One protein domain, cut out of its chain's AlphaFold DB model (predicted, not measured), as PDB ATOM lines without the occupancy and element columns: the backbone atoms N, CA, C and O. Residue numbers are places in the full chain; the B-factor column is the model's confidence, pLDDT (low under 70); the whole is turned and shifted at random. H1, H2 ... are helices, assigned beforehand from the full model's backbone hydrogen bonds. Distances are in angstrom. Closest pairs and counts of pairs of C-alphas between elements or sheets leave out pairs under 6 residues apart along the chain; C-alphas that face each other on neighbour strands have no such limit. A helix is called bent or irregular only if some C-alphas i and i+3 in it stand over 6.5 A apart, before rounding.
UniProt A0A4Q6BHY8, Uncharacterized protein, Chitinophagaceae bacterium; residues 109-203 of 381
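What this domain is: This is residues 109 to 203 of the 381 residues of an uncharacterized protein of Chitinophagaceae bacterium (UniProt A0A4Q6BHY8). The helical hairpin of H3 and H4 makes one side of a four-helix body; H1 crosses H3, and H2 folds back from the end of H1. H5 packs on H2, and from there the printed part runs out into a tail, whose residues 196 to 202, with most of H6, stick out from the body. The printed part has 95 residues with six named helices, H1 to H6 in order, and no named strand; its class is all helix. It is compact, with a radius of gyration of the C-alphas of 13.3 A and spans of 40 by 32 by 22 A.

How they stand to each other: The hub is H1, residues 109 to 125, which touches three helices. With residues 113 to 117 alone it touches H3, residues 146 to 159, about perpendicular at 75 degrees; the closest C-alphas, of Ser 113 and Leu 156, are 5.9 A apart. H1 only just touches H4, residues 165 to 176, with 3 pairs of C-alphas within 8 A, the closest being those of Glu 124 and Leu 167 at 7.3 A. H1 and H2, residues 127 to 140, touch only at the corner by their link, and only just, with 3 pairs within 8 A; the closest C-alphas are those of Phe 123 and Phe 130, 6.1 A apart. H3 and H4 form a hairpin at a shallow tilt of 26 degrees, opposite ways, with the C-alphas of Ala 150 and Ala 175 closest at 4.4 A. H2 is close but not clearly touching to H3, where the closest C-alphas, of Tyr 138 and Tyr 149, are 6.4 A apart. H2 touches H5, residues 186 to 193, at a steep tilt of 54 degrees, opposite ways; the closest C-alphas, of Ser 132 and Tyr 187, are 5.2 A apart. H6, residues 197 to 203, touches no helix. The helices that touch are mostly crossed: among the pairs H1 and H3, H1 and H4, H2 and H5, and H3 and H4, 1 is at a shallow tilt, that of H3 and H4 at 26 degrees. Every O i to N i+4 pair is within hydrogen-bond range in H4 and H6, against 9 of 13 in H1, 8 of 10 in H2, 7 of 10 in H3 and 1 of 4 in H5, where 1 of 5 O i to N i+3 pairs is within range.

Where its parts are: H1 begins at C-alpha 109, (184.761, 443.874, 399.681), and is 26.5 A long; it is only just irregular, with C-alphas 122 and 125 6.9 A apart. H2 is 20.5 A long and also only just irregular, with C-alphas 128 and 131 7.0 A apart. H3 is 21.1 A long and begins at C-alpha 146, (190.645, 454.002, 411.502). H4 is 16.9 A long, H5 12.6 A and H6 9.8 A. H6 ends at C-alpha 203, (197.311, 469.514, 378.164).

The domain as a whole: The two C-alphas farthest apart, of Gln 147 and Ala 202, are 41.1 A from each other. The printed part has no cut. The link from H4 to H5 is short, with 9 residues, and the other links are tight. The mean pLDDT of the printed part is 82.6, and residues 186 to 203 are under 70.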
ATOM      1  N   GLN A 109     183.521 443.196 399.308       87.00
ATOM      2  CA  GLN A 109     184.761 443.874 399.681       87.00
ATOM      3  C   GLN A 109     185.899 443.622 398.685       87.00
ATOM      4  O   GLN A 109     186.620 444.553 398.338       87.00
ATOM      5  N   GLU A 110     186.063 442.390 398.201       87.19
ATOM      6  CA  GLU A 110     187.125 442.027 397.259       87.19
ATOM      7  C   GLU A 110     187.040 442.843 395.968       87.19
ATOM      8  O   GLU A 110     188.057 443.334 395.469       87.19
ATOM      9  N   LEU A 111     185.816 443.007 395.462       86.19
ATOM     10  CA  LEU A 111     185.524 443.725 394.232       86.19
ATOM     11  C   LEU A 111     185.668 445.236 394.426       86.19
ATOM     12  O   LEU A 111     186.278 445.897 393.588       86.19
ATOM     13  N   TYR A 112     185.187 445.765 395.556       91.19
ATOM     14  CA  TYR A 112     185.403 447.168 395.905       91.19
ATOM     15  C   TYR A 112     186.899 447.489 396.009       91.19
ATOM     16  O   TYR A 112     187.368 448.452 395.410       91.19
ATOM     17  N   SER A 113     187.681 446.645 396.694       93.44
ATOM     18  CA  SER A 113     189.136 446.801 396.790       93.44
ATOM     19  C   SER A 113     189.826 446.755 395.422       93.44
ATOM     20  O   SER A 113     190.800 447.475 395.215       93.44
ATOM     21  N   TRP A 114     189.341 445.937 394.484       92.38
ATOM     22  CA  TRP A 114     189.888 445.885 393.125       92.38
ATOM     23  C   TRP A 114     189.594 447.164 392.329       92.38
ATOM     24  O   TRP A 114     190.519 447.758 391.776       92.38
ATOM     25  N   LEU A 115     188.343 447.637 392.331       92.88
ATOM     26  CA  LEU A 115     187.972 448.908 391.694       92.88
ATOM     27  C   LEU A 115     188.738 450.088 392.297       92.88
ATOM     28  O   LEU A 115     189.227 450.955 391.576       92.88
ATOM     29  N   PHE A 116     188.896 450.089 393.619       95.50
ATOM     30  CA  PHE A 116     189.682 451.093 394.320       95.50
ATOM     31  C   PHE A 116     191.151 451.047 393.890       95.50
ATOM     32  O   PHE A 116     191.742 452.091 393.641       95.50
ATOM     33  N   ALA A 117     191.748 449.861 393.737       95.19
ATOM     34  CA  ALA A 117     193.118 449.726 393.243       95.19
ATOM     35  C   ALA A 117     193.282 450.248 391.802       95.19
ATOM     36  O   ALA A 117     194.282 450.903 391.502       95.19
ATOM     37  N   LEU A 118     192.297 450.013 390.928       93.75
ATOM     38  CA  LEU A 118     192.268 450.595 389.581       93.75
ATOM     39  C   LEU A 118     192.166 452.125 389.627       93.75
ATOM     40  O   LEU A 118     192.883 452.810 388.903       93.75
ATOM     41  N   LYS A 119     191.342 452.674 390.526       93.50
ATOM     42  CA  LYS A 119     191.238 454.122 390.740       93.50
ATOM     43  C   LYS A 119     192.548 454.716 391.270       93.50
ATOM     44  O   LYS A 119     193.025 455.712 390.738       93.50
ATOM     45  N   VAL A 120     193.188 454.070 392.248       93.31
ATOM     46  CA  VAL A 120     194.508 454.458 392.782       93.31
ATOM     47  C   VAL A 120     195.545 454.562 391.663       93.31
ATOM     48  O   VAL A 120     196.344 455.495 391.650       93.31
ATOM     49  N   ARG A 121     195.536 453.631 390.703       90.25
ATOM     50  CA  ARG A 121     196.482 453.621 389.579       90.25
ATOM     51  C   ARG A 121     196.425 454.900 388.730       90.25
ATOM     52  O   ARG A 121     197.438 455.277 388.147       90.25
ATOM     53  N   GLN A 122     195.291 455.600 388.704       89.56
ATOM     54  CA  GLN A 122     195.130 456.870 387.983       89.56
ATOM     55  C   GLN A 122     195.971 458.005 388.584       89.56
ATOM     56  O   GLN A 122     196.373 458.926 387.874       89.56
ATOM     57  N   PHE A 123     196.325 457.903 389.868       88.19
ATOM     58  CA  PHE A 123     197.159 458.879 390.571       88.19
ATOM     59  C   PHE A 123     198.661 458.698 390.310       88.19
ATOM     60  O   PHE A 123     199.470 459.438 390.866       88.19
ATOM     61  N   GLU A 124     199.068 457.763 389.442       83.06
ATOM     62  CA  GLU A 124     200.474 457.607 389.041       83.06
ATOM     63  C   GLU A 124     201.044 458.910 388.450       83.06
ATOM     64  O   GLU A 124     202.190 459.260 388.726       83.06
ATOM     65  N   ALA A 125     200.225 459.661 387.704       74.31
ATOM     66  CA  ALA A 125     200.588 460.964 387.147       74.31
ATOM     67  C   ALA A 125     200.366 462.149 388.115       74.31
ATOM     68  O   ALA A 125     200.875 463.236 387.858       74.31
ATOM     69  N   TYR A 126     199.653 461.943 389.232       77.44
ATOM     70  CA  TYR A 126     199.134 463.001 390.117       77.44
ATOM     71  C   TYR A 126     199.365 462.688 391.593       77.44
ATOM     72  O   TYR A 126     198.449 462.692 392.415       77.44
ATOM     73  N   LYS A 127     200.617 462.387 391.944       77.38
ATOM     74  CA  LYS A 127     200.949 461.930 393.297       77.38
ATOM     75  C   LYS A 127     200.588 462.950 394.387       77.38
ATOM     76  O   LYS A 127     200.229 462.555 395.489       77.38
ATOM     77  N   GLU A 128     200.659 464.244 394.088       77.62
ATOM     78  CA  GLU A 128     200.385 465.318 395.055       77.62
ATOM     79  C   GLU A 128     198.943 465.282 395.592       77.62
ATOM     80  O   GLU A 128     198.701 465.615 396.750       77.62
ATOM     81  N   GLU A 129     197.997 464.790 394.789       80.25
ATOM     82  CA  GLU A 129     196.573 464.715 395.133       80.25
ATOM     83  C   GLU A 129     196.185 463.383 395.793       80.25
ATOM     84  O   GLU A 129     195.086 463.244 396.338       80.25
ATOM     85  N   PHE A 130     197.087 462.397 395.782       88.75
ATOM     86  CA  PHE A 130     196.780 461.048 396.244       88.75
ATOM     87  C   PHE A 130     196.420 461.008 397.737       88.75
ATOM     88  O   PHE A 130     195.455 460.352 398.136       88.75
ATOM     89  N   SER A 131     197.128 461.781 398.560       87.56
ATOM     90  CA  SER A 131     196.828 461.917 399.989       87.56
ATOM     91  C   SER A 131     195.433 462.508 400.252       87.56
ATOM     92  O   SER A 131     194.732 462.057 401.162       87.56
ATOM     93  N   SER A 132     194.986 463.460 399.425       85.69
ATOM     94  CA  SER A 132     193.640 464.041 399.489       85.69
ATOM     95  C   SER A 132     192.567 463.034 399.082       85.69
ATOM     96  O   SER A 132     191.537 462.951 399.749       85.69
ATOM     97  N   PHE A 133     192.821 462.211 398.059       90.25
ATOM     98  CA  PHE A 133     191.943 461.098 397.677       90.25
ATOM     99  C   PHE A 133     191.787 460.071 398.811       90.25
ATOM    100  O   PHE A 133     190.669 459.698 399.178       90.25
ATOM    101  N   LEU A 134     192.896 459.659 399.435       92.69
ATOM    102  CA  LEU A 134     192.852 458.758 400.590       92.69
ATOM    103  C   LEU A 134     192.137 459.401 401.788       92.69
ATOM    104  O   LEU A 134     191.391 458.719 402.495       92.69
ATOM    105  N   GLY A 135     192.330 460.703 402.014       90.75
ATOM    106  CA  GLY A 135     191.621 461.464 403.040       90.75
ATOM    107  C   GLY A 135     190.114 461.503 402.793       90.75
ATOM    108  O   GLY A 135     189.333 461.230 403.705       90.75
ATOM    109  N   TYR A 136     189.692 461.770 401.555       89.94
ATOM    110  CA  TYR A 136     188.282 461.765 401.169       89.94
ATOM    111  C   TYR A 136     187.614 460.444 401.548       89.94
ATOM    112  O   TYR A 136     186.635 460.446 402.297       89.94
ATOM    113  N   HIS A 137     188.169 459.312 401.113       92.38
ATOM    114  CA  HIS A 137     187.559 458.013 401.387       92.38
ATOM    115  C   HIS A 137     187.569 457.648 402.868       92.38
ATOM    116  O   HIS A 137     186.560 457.144 403.359       92.38
ATOM    117  N   TYR A 138     188.640 457.962 403.600       93.69
ATOM    118  CA  TYR A 138     188.677 457.764 405.048       93.69
ATOM    119  C   TYR A 138     187.481 458.427 405.745       93.69
ATOM    120  O   TYR A 138     186.782 457.793 406.532       93.69
ATOM    121  N   HIS A 139     187.207 459.692 405.423       89.12
ATOM    122  CA  HIS A 139     186.145 460.456 406.082       89.12
ATOM    123  C   HIS A 139     184.749 460.173 405.519       89.12
ATOM    124  O   HIS A 139     183.786 460.187 406.281       89.12
ATOM    125  N   VAL A 140     184.620 459.969 404.206       86.62
ATOM    126  CA  VAL A 140     183.323 459.871 403.517       86.62
ATOM    127  C   VAL A 140     182.848 458.429 403.399       86.62
ATOM    128  O   VAL A 140     181.704 458.143 403.725       86.62
ATOM    129  N   THR A 141     183.709 457.518 402.953       90.75
ATOM    130  CA  THR A 141     183.338 456.112 402.726       90.75
ATOM    131  C   THR A 141     183.471 455.278 403.995       90.75
ATOM    132  O   THR A 141     182.644 454.416 404.268       90.75
ATOM    133  N   PHE A 142     184.506 455.537 404.791       93.00
ATOM    134  CA  PHE A 142     184.785 454.783 406.015       93.00
ATOM    135  C   PHE A 142     184.333 455.517 407.279       93.00
ATOM    136  O   PHE A 142     184.570 455.037 408.382       93.00
ATOM    137  N   ASN A 143     183.665 456.669 407.145       90.38
ATOM    138  CA  ASN A 143     183.122 457.451 408.262       90.38
ATOM    139  C   ASN A 143     184.149 457.774 409.369       90.38
ATOM    140  O   ASN A 143     183.786 457.959 410.531       90.38
ATOM    141  N   GLY A 144     185.437 457.837 409.026       89.75
ATOM    142  CA  GLY A 144     186.528 458.037 409.976       89.75
ATOM    143  C   GLY A 144     186.896 456.800 410.809       89.75
ATOM    144  O   GLY A 144     187.602 456.939 411.809       89.75
ATOM    145  N   ASP A 145     186.445 455.596 410.443       94.44
ATOM    146  CA  ASP A 145     186.849 454.358 411.114       94.44
ATOM    147  C   ASP A 145     188.292 453.990 410.743       94.44
ATOM    148  O   ASP A 145     188.593 453.469 409.665       94.44
ATOM    149  N   LYS A 146     189.211 454.261 411.672       94.25
ATOM    150  CA  LYS A 146     190.645 454.002 411.502       94.25
ATOM    151  C   LYS A 146     190.967 452.527 411.308       94.25
ATOM    152  O   LYS A 146     191.852 452.208 410.519       94.25
ATOM    153  N   GLN A 147     190.319 451.644 412.068       94.38
ATOM    154  CA  GLN A 147     190.655 450.221 412.045       94.38
ATOM    155  C   GLN A 147     190.174 449.602 410.743       94.38
ATOM    156  O   GLN A 147     190.940 448.917 410.066       94.38
ATOM    157  N   GLU A 148     188.930 449.896 410.371       95.06
ATOM    158  CA  GLU A 148     188.361 449.421 409.121       95.06
ATOM    159  C   GLU A 148     189.151 449.949 407.920       95.06
ATOM    160  O   GLU A 148     189.528 449.175 407.037       95.06
ATOM    161  N   TYR A 149     189.474 451.246 407.910       95.88
ATOM    162  CA  TYR A 149     190.200 451.843 406.796       95.88
ATOM    163  C   TYR A 149     191.633 451.318 406.674       95.88
ATOM    164  O   TYR A 149     192.074 450.990 405.575       95.88
ATOM    165  N   ALA A 150     192.352 451.151 407.786       94.75
ATOM    166  CA  ALA A 150     193.689 450.560 407.769       94.75
ATOM    167  C   ALA A 150     193.674 449.120 407.227       94.75
ATOM    168  O   ALA A 150     194.523 448.758 406.409       94.75
ATOM    169  N   LEU A 151     192.697 448.304 407.641       94.31
ATOM    170  CA  LEU A 151     192.520 446.944 407.122       94.31
ATOM    171  C   LEU A 151     192.190 446.944 405.626       94.31
ATOM    172  O   LEU A 151     192.718 446.122 404.876       94.31
ATOM    173  N   PHE A 152     191.354 447.881 405.180       96.44
ATOM    174  CA  PHE A 152     191.049 448.065 403.768       96.44
ATOM    175  C   PHE A 152     192.291 448.457 402.957       96.44
ATOM    176  O   PHE A 152     192.597 447.820 401.956       96.44
ATOM    177  N   LEU A 153     193.074 449.436 403.409       95.75
ATOM    178  CA  LEU A 153     194.310 449.830 402.729       95.75
ATOM    179  C   LEU A 153     195.313 448.671 402.628       95.75
ATOM    180  O   LEU A 153     195.970 448.500 401.602       95.75
ATOM    181  N   GLN A 154     195.393 447.818 403.652       92.81
ATOM    182  CA  GLN A 154     196.202 446.598 403.594       92.81
ATOM    183  C   GLN A 154     195.678 445.588 402.564       92.81
ATOM    184  O   GLN A 154     196.480 444.901 401.928       92.81
ATOM    185  N   SER A 155     194.358 445.490 402.358       93.81
ATOM    186  CA  SER A 155     193.794 444.592 401.343       93.81
ATOM    187  C   SER A 155     194.180 445.016 399.922       93.81
ATOM    188  O   SER A 155     194.394 444.143 399.078       93.81
ATOM    189  N   LEU A 156     194.373 446.320 399.674       95.19
ATOM    190  CA  LEU A 156     194.823 446.845 398.377       95.19
ATOM    191  C   LEU A 156     196.200 446.308 397.965       95.19
ATOM    192  O   LEU A 156     196.482 446.179 396.776       95.19
ATOM    193  N   LEU A 157     197.047 445.920 398.924       91.62
ATOM    194  CA  LEU A 157     198.381 445.373 398.647       91.62
ATOM    195  C   LEU A 157     198.340 444.007 397.944       91.62
ATOM    196  O   LEU A 157     199.346 443.582 397.372       91.62
ATOM    197  N   ARG A 158     197.181 443.335 397.919       93.31
ATOM    198  CA  ARG A 158     196.953 442.149 397.075       93.31
ATOM    199  C   ARG A 158     197.041 442.484 395.583       93.31
ATOM    200  O   ARG A 158     197.426 441.626 394.799       93.31
ATOM    201  N   TYR A 159     196.769 443.735 395.215       93.50
ATOM    202  CA  TYR A 159     196.822 444.265 393.851       93.50
ATOM    203  C   TYR A 159     198.113 445.047 393.577       93.50
ATOM    204  O   TYR A 159     198.128 445.991 392.787       93.50
ATOM    205  N   LYS A 160     199.223 444.674 394.230       90.69
ATOM    206  CA  LYS A 160     200.518 445.368 394.119       90.69
ATOM    207  C   LYS A 160     201.002 445.562 392.678       90.69
ATOM    208  O   LYS A 160     201.706 446.530 392.424       90.69
ATOM    209  N   ASP A 161     200.634 444.668 391.764       90.38
ATOM    210  CA  ASP A 161     201.063 444.719 390.365       90.38
ATOM    211  C   ASP A 161     200.290 445.785 389.564       90.38
ATOM    212  O   ASP A 161     200.790 446.276 388.557       90.38
ATOM    213  N   LEU A 162     199.111 446.204 390.046       89.69
ATOM    214  CA  LEU A 162     198.340 447.316 389.479       89.69
ATOM    215  C   LEU A 162     198.799 448.678 390.015       89.69
ATOM    216  O   LEU A 162     198.698 449.684 389.319       89.69
ATOM    217  N   ILE A 163     199.295 448.724 391.253       92.62
ATOM    218  CA  ILE A 163     199.595 449.971 391.962       92.62
ATOM    219  C   ILE A 163     201.086 450.293 391.852       92.62
ATOM    220  O   ILE A 163     201.924 449.481 392.241       92.62
ATOM    221  N   ALA A 164     201.434 451.498 391.394       91.06
ATOM    222  CA  ALA A 164     202.825 451.937 391.278       91.06
ATOM    223  C   ALA A 164     203.574 451.896 392.634       91.06
ATOM    224  O   ALA A 164     202.979 452.210 393.669       91.06
ATOM    225  N   PRO A 165     204.886 451.568 392.670       93.12
ATOM    226  CA  PRO A 165     205.643 451.436 393.922       93.12
ATOM    227  C   PRO A 165     205.548 452.649 394.851       93.12
ATOM    228  O   PRO A 165     205.385 452.484 396.055       93.12
ATOM    229  N   SER A 166     205.596 453.856 394.289       91.94
ATOM    230  CA  SER A 166     205.505 455.113 395.033       91.94
ATOM    231  C   SER A 166     204.172 455.286 395.765       91.94
ATOM    232  O   SER A 166     204.172 455.779 396.890       91.94
ATOM    233  N   LEU A 167     203.061 454.870 395.148       93.12
ATOM    234  CA  LEU A 167     201.724 454.907 395.743       93.12
ATOM    235  C   LEU A 167     201.554 453.790 396.778       93.12
ATOM    236  O   LEU A 167     200.914 453.994 397.804       93.12
ATOM    237  N   ARG A 168     202.167 452.617 396.558       94.31
ATOM    238  CA  ARG A 168     202.145 451.519 397.540       94.31
ATOM    239  C   ARG A 168     202.815 451.907 398.851       94.31
ATOM    240  O   ARG A 168     202.264 451.613 399.906       94.31
ATOM    241  N   GLU A 169     203.972 452.563 398.796       92.75
ATOM    242  CA  GLU A 169     204.652 453.038 400.012       92.75
ATOM    243  C   GLU A 169     203.801 454.053 400.781       92.75
ATOM    244  O   GLU A 169     203.733 454.020 402.010       92.75
ATOM    245  N   GLU A 170     203.091 454.919 400.061       92.62
ATOM    246  CA  GLU A 170     202.173 455.878 400.665       92.62
ATOM    247  C   GLU A 170     200.963 455.185 401.304       92.62
ATOM    248  O   GLU A 170     200.669 455.442 402.467       92.62
ATOM    249  N   ILE A 171     200.346 454.209 400.624       94.88
ATOM    250  CA  ILE A 171     199.284 453.359 401.193       94.88
ATOM    251  C   ILE A 171     199.763 452.658 402.467       94.88
ATOM    252  O   ILE A 171     199.049 452.649 403.467       94.88
ATOM    253  N   ILE A 172     200.967 452.075 402.457       94.44
ATOM    254  CA  ILE A 172     201.544 451.385 403.623       94.44
ATOM    255  C   ILE A 172     201.759 452.360 404.782       94.44
ATOM    256  O   ILE A 172     201.527 452.000 405.938       94.44
ATOM    257  N   THR A 173     202.216 453.574 404.482       93.81
ATOM    258  CA  THR A 173     202.442 454.624 405.480       93.81
ATOM    259  C   THR A 173     201.119 455.055 406.105       93.81
ATOM    260  O   THR A 173     200.961 454.977 407.323       93.81
ATOM    261  N   VAL A 174     200.127 455.388 405.277       93.12
ATOM    262  CA  VAL A 174     198.786 455.786 405.726       93.12
ATOM    263  C   VAL A 174     198.091 454.663 406.497       93.12
ATOM    264  O   VAL A 174     197.458 454.918 407.514       93.12
ATOM    265  N   ALA A 175     198.237 453.403 406.081       92.12
ATOM    266  CA  ALA A 175     197.643 452.269 406.790       92.12
ATOM    267  C   ALA A 175     198.208 452.081 408.211       92.12
ATOM    268  O   ALA A 175     197.534 451.499 409.061       92.12
ATOM    269  N   LYS A 176     199.438 452.541 408.478       92.38
ATOM    270  CA  LYS A 176     200.038 452.537 409.823       92.38
ATOM    271  C   LYS A 176     199.620 453.757 410.636       92.38
ATOM    272  O   LYS A 176     199.435 453.642 411.844       92.38
ATOM    273  N   GLU A 177     199.472 454.902 409.979       91.38
ATOM    274  CA  GLU A 177     199.249 456.194 410.622       91.38
ATOM    275  C   GLU A 177     198.126 456.969 409.915       91.38
ATOM    276  O   GLU A 177     198.346 458.015 409.322       91.38
ATOM    277  N   VAL A 178     196.884 456.479 409.997       87.88
ATOM    278  CA  VAL A 178     195.720 457.091 409.308       87.88
ATOM    279  C   VAL A 178     195.499 458.561 409.709       87.88
ATOM    280  O   VAL A 178     194.969 459.355 408.935       87.88
ATOM    281  N   ASP A 179     195.955 458.949 410.904       81.94
ATOM    282  CA  ASP A 179     195.902 460.325 411.411       81.94
ATOM    283  C   ASP A 179     196.774 461.321 410.628       81.94
ATOM    284  O   ASP A 179     196.618 462.528 410.813       81.94
ATOM    285  N   THR A 180     197.670 460.852 409.752       83.19
ATOM    286  CA  THR A 180     198.461 461.723 408.871       83.19
ATOM    287  C   THR A 180     197.666 462.223 407.668       83.19
ATOM    288  O   THR A 180     198.178 463.047 406.911       83.19
ATOM    289  N   LEU A 181     196.444 461.722 407.451       84.56
ATOM    290  CA  LEU A 181     195.606 462.153 406.336       84.56
ATOM    291  C   LEU A 181     195.073 463.579 406.537       84.56
ATOM    292  O   LEU A 181     194.774 463.973 407.670       84.56
ATOM    293  N   PRO A 182     194.882 464.341 405.441       81.00
ATOM    294  CA  PRO A 182     194.278 465.666 405.495       81.00
ATOM    295  C   PRO A 182     192.931 465.658 406.231       81.00
ATOM    296  O   PRO A 182     192.159 464.690 406.167       81.00
ATOM    297  N   ARG A 183     192.612 466.754 406.934       77.31
ATOM    298  CA  ARG A 183     191.302 466.875 407.585       77.31
ATOM    299  C   ARG A 183     190.217 467.004 406.528       77.31
ATOM    300  O   ARG A 183     190.465 467.418 405.400       77.31
ATOM    301  N   ARG A 184     188.974 466.737 406.940       73.38
ATOM    302  CA  ARG A 184     187.783 466.899 406.093       73.38
ATOM    303  C   ARG A 184     187.697 468.248 405.374       73.38
ATOM    304  O   ARG A 184     187.190 468.314 404.262       73.38
ATOM    305  N   THR A 185     188.171 469.307 406.015       70.12
ATOM    306  CA  THR A 185     188.185 470.668 405.471       70.12
ATOM    307  C   THR A 185     189.222 470.869 404.371       70.12
ATOM    308  O   THR A 185     188.999 471.684 403.486       70.12
ATOM    309  N   ASP A 186     190.317 470.111 404.395       67.88
ATOM    310  CA  ASP A 186     191.540 470.448 403.664       67.88
ATOM    311  C   ASP A 186     191.528 469.883 402.232       67.88
ATOM    312  O   ASP A 186     192.055 470.508 401.314       67.88
ATOM    313  N   TYR A 187     190.868 468.740 401.999       65.56
ATOM    314  CA  TYR A 187     190.753 468.156 400.651       65.56
ATOM    315  C   TYR A 187     189.608 468.734 399.811       65.56
ATOM    316  O   TYR A 187     189.639 468.622 398.587       65.56
ATOM    317  N   ILE A 188     188.613 469.380 400.433       59.66
ATOM    318  CA  ILE A 188     187.553 470.080 399.688       59.66
ATOM    319  C   ILE A 188     188.170 471.225 398.865       59.66
ATOM    320  O   ILE A 188     187.737 471.470 397.743       59.66
ATOM    321  N   GLU A 189     189.212 471.884 399.381       54.75
ATOM    322  CA  GLU A 189     189.900 472.985 398.694       54.75
ATOM    323  C   GLU A 189     190.912 472.512 397.635       54.75
ATOM    324  O   GLU A 189     191.019 473.144 396.587       54.75
ATOM    325  N   THR A 190     191.626 471.396 397.848       55.16
ATOM    326  CA  THR A 190     192.660 470.914 396.903       55.16
ATOM    327  C   THR A 190     192.074 470.276 395.643       55.16
ATOM    328  O   THR A 190     192.563 470.542 394.550       55.16
ATOM    329  N   ILE A 191     190.990 469.502 395.766       50.81
ATOM    330  CA  ILE A 191     190.319 468.845 394.624       50.81
ATOM    331  C   ILE A 191     189.519 469.868 393.783       50.81
ATOM    332  O   ILE A 191     189.190 469.626 392.629       50.81
ATOM    333  N   SER A 192     189.263 471.068 394.321       44.44
ATOM    334  CA  SER A 192     188.541 472.144 393.621       44.44
ATOM    335  C   SER A 192     189.294 472.800 392.464       44.44
ATOM    336  O   SER A 192     188.669 473.516 391.685       44.44
ATOM    337  N   ASN A 193     190.605 472.583 392.351       48.06
ATOM    338  CA  ASN A 193     191.458 473.279 391.384       48.06
ATOM    339  C   ASN A 193     191.939 472.382 390.233       48.06
ATOM    340  O   ASN A 193     192.857 472.774 389.509       48.06
ATOM    341  N   ARG A 194     191.356 471.191 390.057       49.12
ATOM    342  CA  ARG A 194     191.768 470.278 388.991       49.12
ATOM    343  C   ARG A 194     191.161 470.687 387.639       49.12
ATOM    344  O   ARG A 194     189.979 471.031 387.587       49.12
ATOM    345  N   PRO A 195     191.937 470.630 386.544       44.72
ATOM    346  CA  PRO A 195     191.371 470.605 385.207       44.72
ATOM    347  C   PRO A 195     190.576 469.307 384.997       44.72
ATOM    348  O   PRO A 195     191.054 468.216 385.302       44.72
ATOM    349  N   THR A 196     189.376 469.431 384.445       54.09
ATOM    350  CA  THR A 196     188.526 468.328 383.985       54.09
ATOM    351  C   THR A 196     189.292 467.363 383.071       54.09
ATOM    352  O   THR A 196     190.283 467.718 382.433       54.09
ATOM    353  N   TRP A 197     188.811 466.127 382.927       47.97
ATOM    354  CA  TRP A 197     189.400 465.150 381.995       47.97
ATOM    355  C   TRP A 197     189.499 465.663 380.541       47.97
ATOM    356  O   TRP A 197     190.419 465.309 379.799       47.97
ATOM    357  N   GLU A 198     188.584 466.541 380.129       47.22
ATOM    358  CA  GLU A 198     188.635 467.214 378.827       47.22
ATOM    359  C   GLU A 198     189.803 468.212 378.739       47.22
ATOM    360  O   GLU A 198     190.507 468.259 377.727       47.22
ATOM    361  N   GLU A 199     190.081 468.943 379.819       49.88
ATOM    362  CA  GLU A 199     191.239 469.834 379.946       49.88
ATOM    363  C   GLU A 199     192.561 469.043 380.055       49.88
ATOM    364  O   GLU A 199     193.581 469.462 379.506       49.88
ATOM    365  N   PHE A 200     192.550 467.843 380.648       49.69
ATOM    366  CA  PHE A 200     193.696 466.921 380.647       49.69
ATOM    367  C   PHE A 200     194.084 466.437 379.241       49.69
ATOM    368  O   PHE A 200     195.275 466.393 378.905       49.69
ATOM    369  N   LYS A 201     193.099 466.102 378.392       46.62
ATOM    370  CA  LYS A 201     193.354 465.753 376.981       46.62
ATOM    371  C   LYS A 201     194.029 466.905 376.242       46.62
ATOM    372  O   LYS A 201     194.966 466.666 375.484       46.62
ATOM    373  N   ALA A 202     193.595 468.141 376.488       50.62
ATOM    374  CA  ALA A 202     194.197 469.325 375.882       50.62
ATOM    375  C   ALA A 202     195.661 469.519 376.321       50.62
ATOM    376  O   ALA A 202     196.531 469.712 375.475       50.62
ATOM    377  N   LEU A 203     195.955 469.363 377.616       47.22
ATOM    378  CA  LEU A 203     197.311 469.514 378.164       47.22
ATOM    379  C   LEU A 203     198.278 468.404 377.710       47.22
ATOM    380  O   LEU A 203     199.469 468.651 377.527       47.22
TER     381      LEU A 203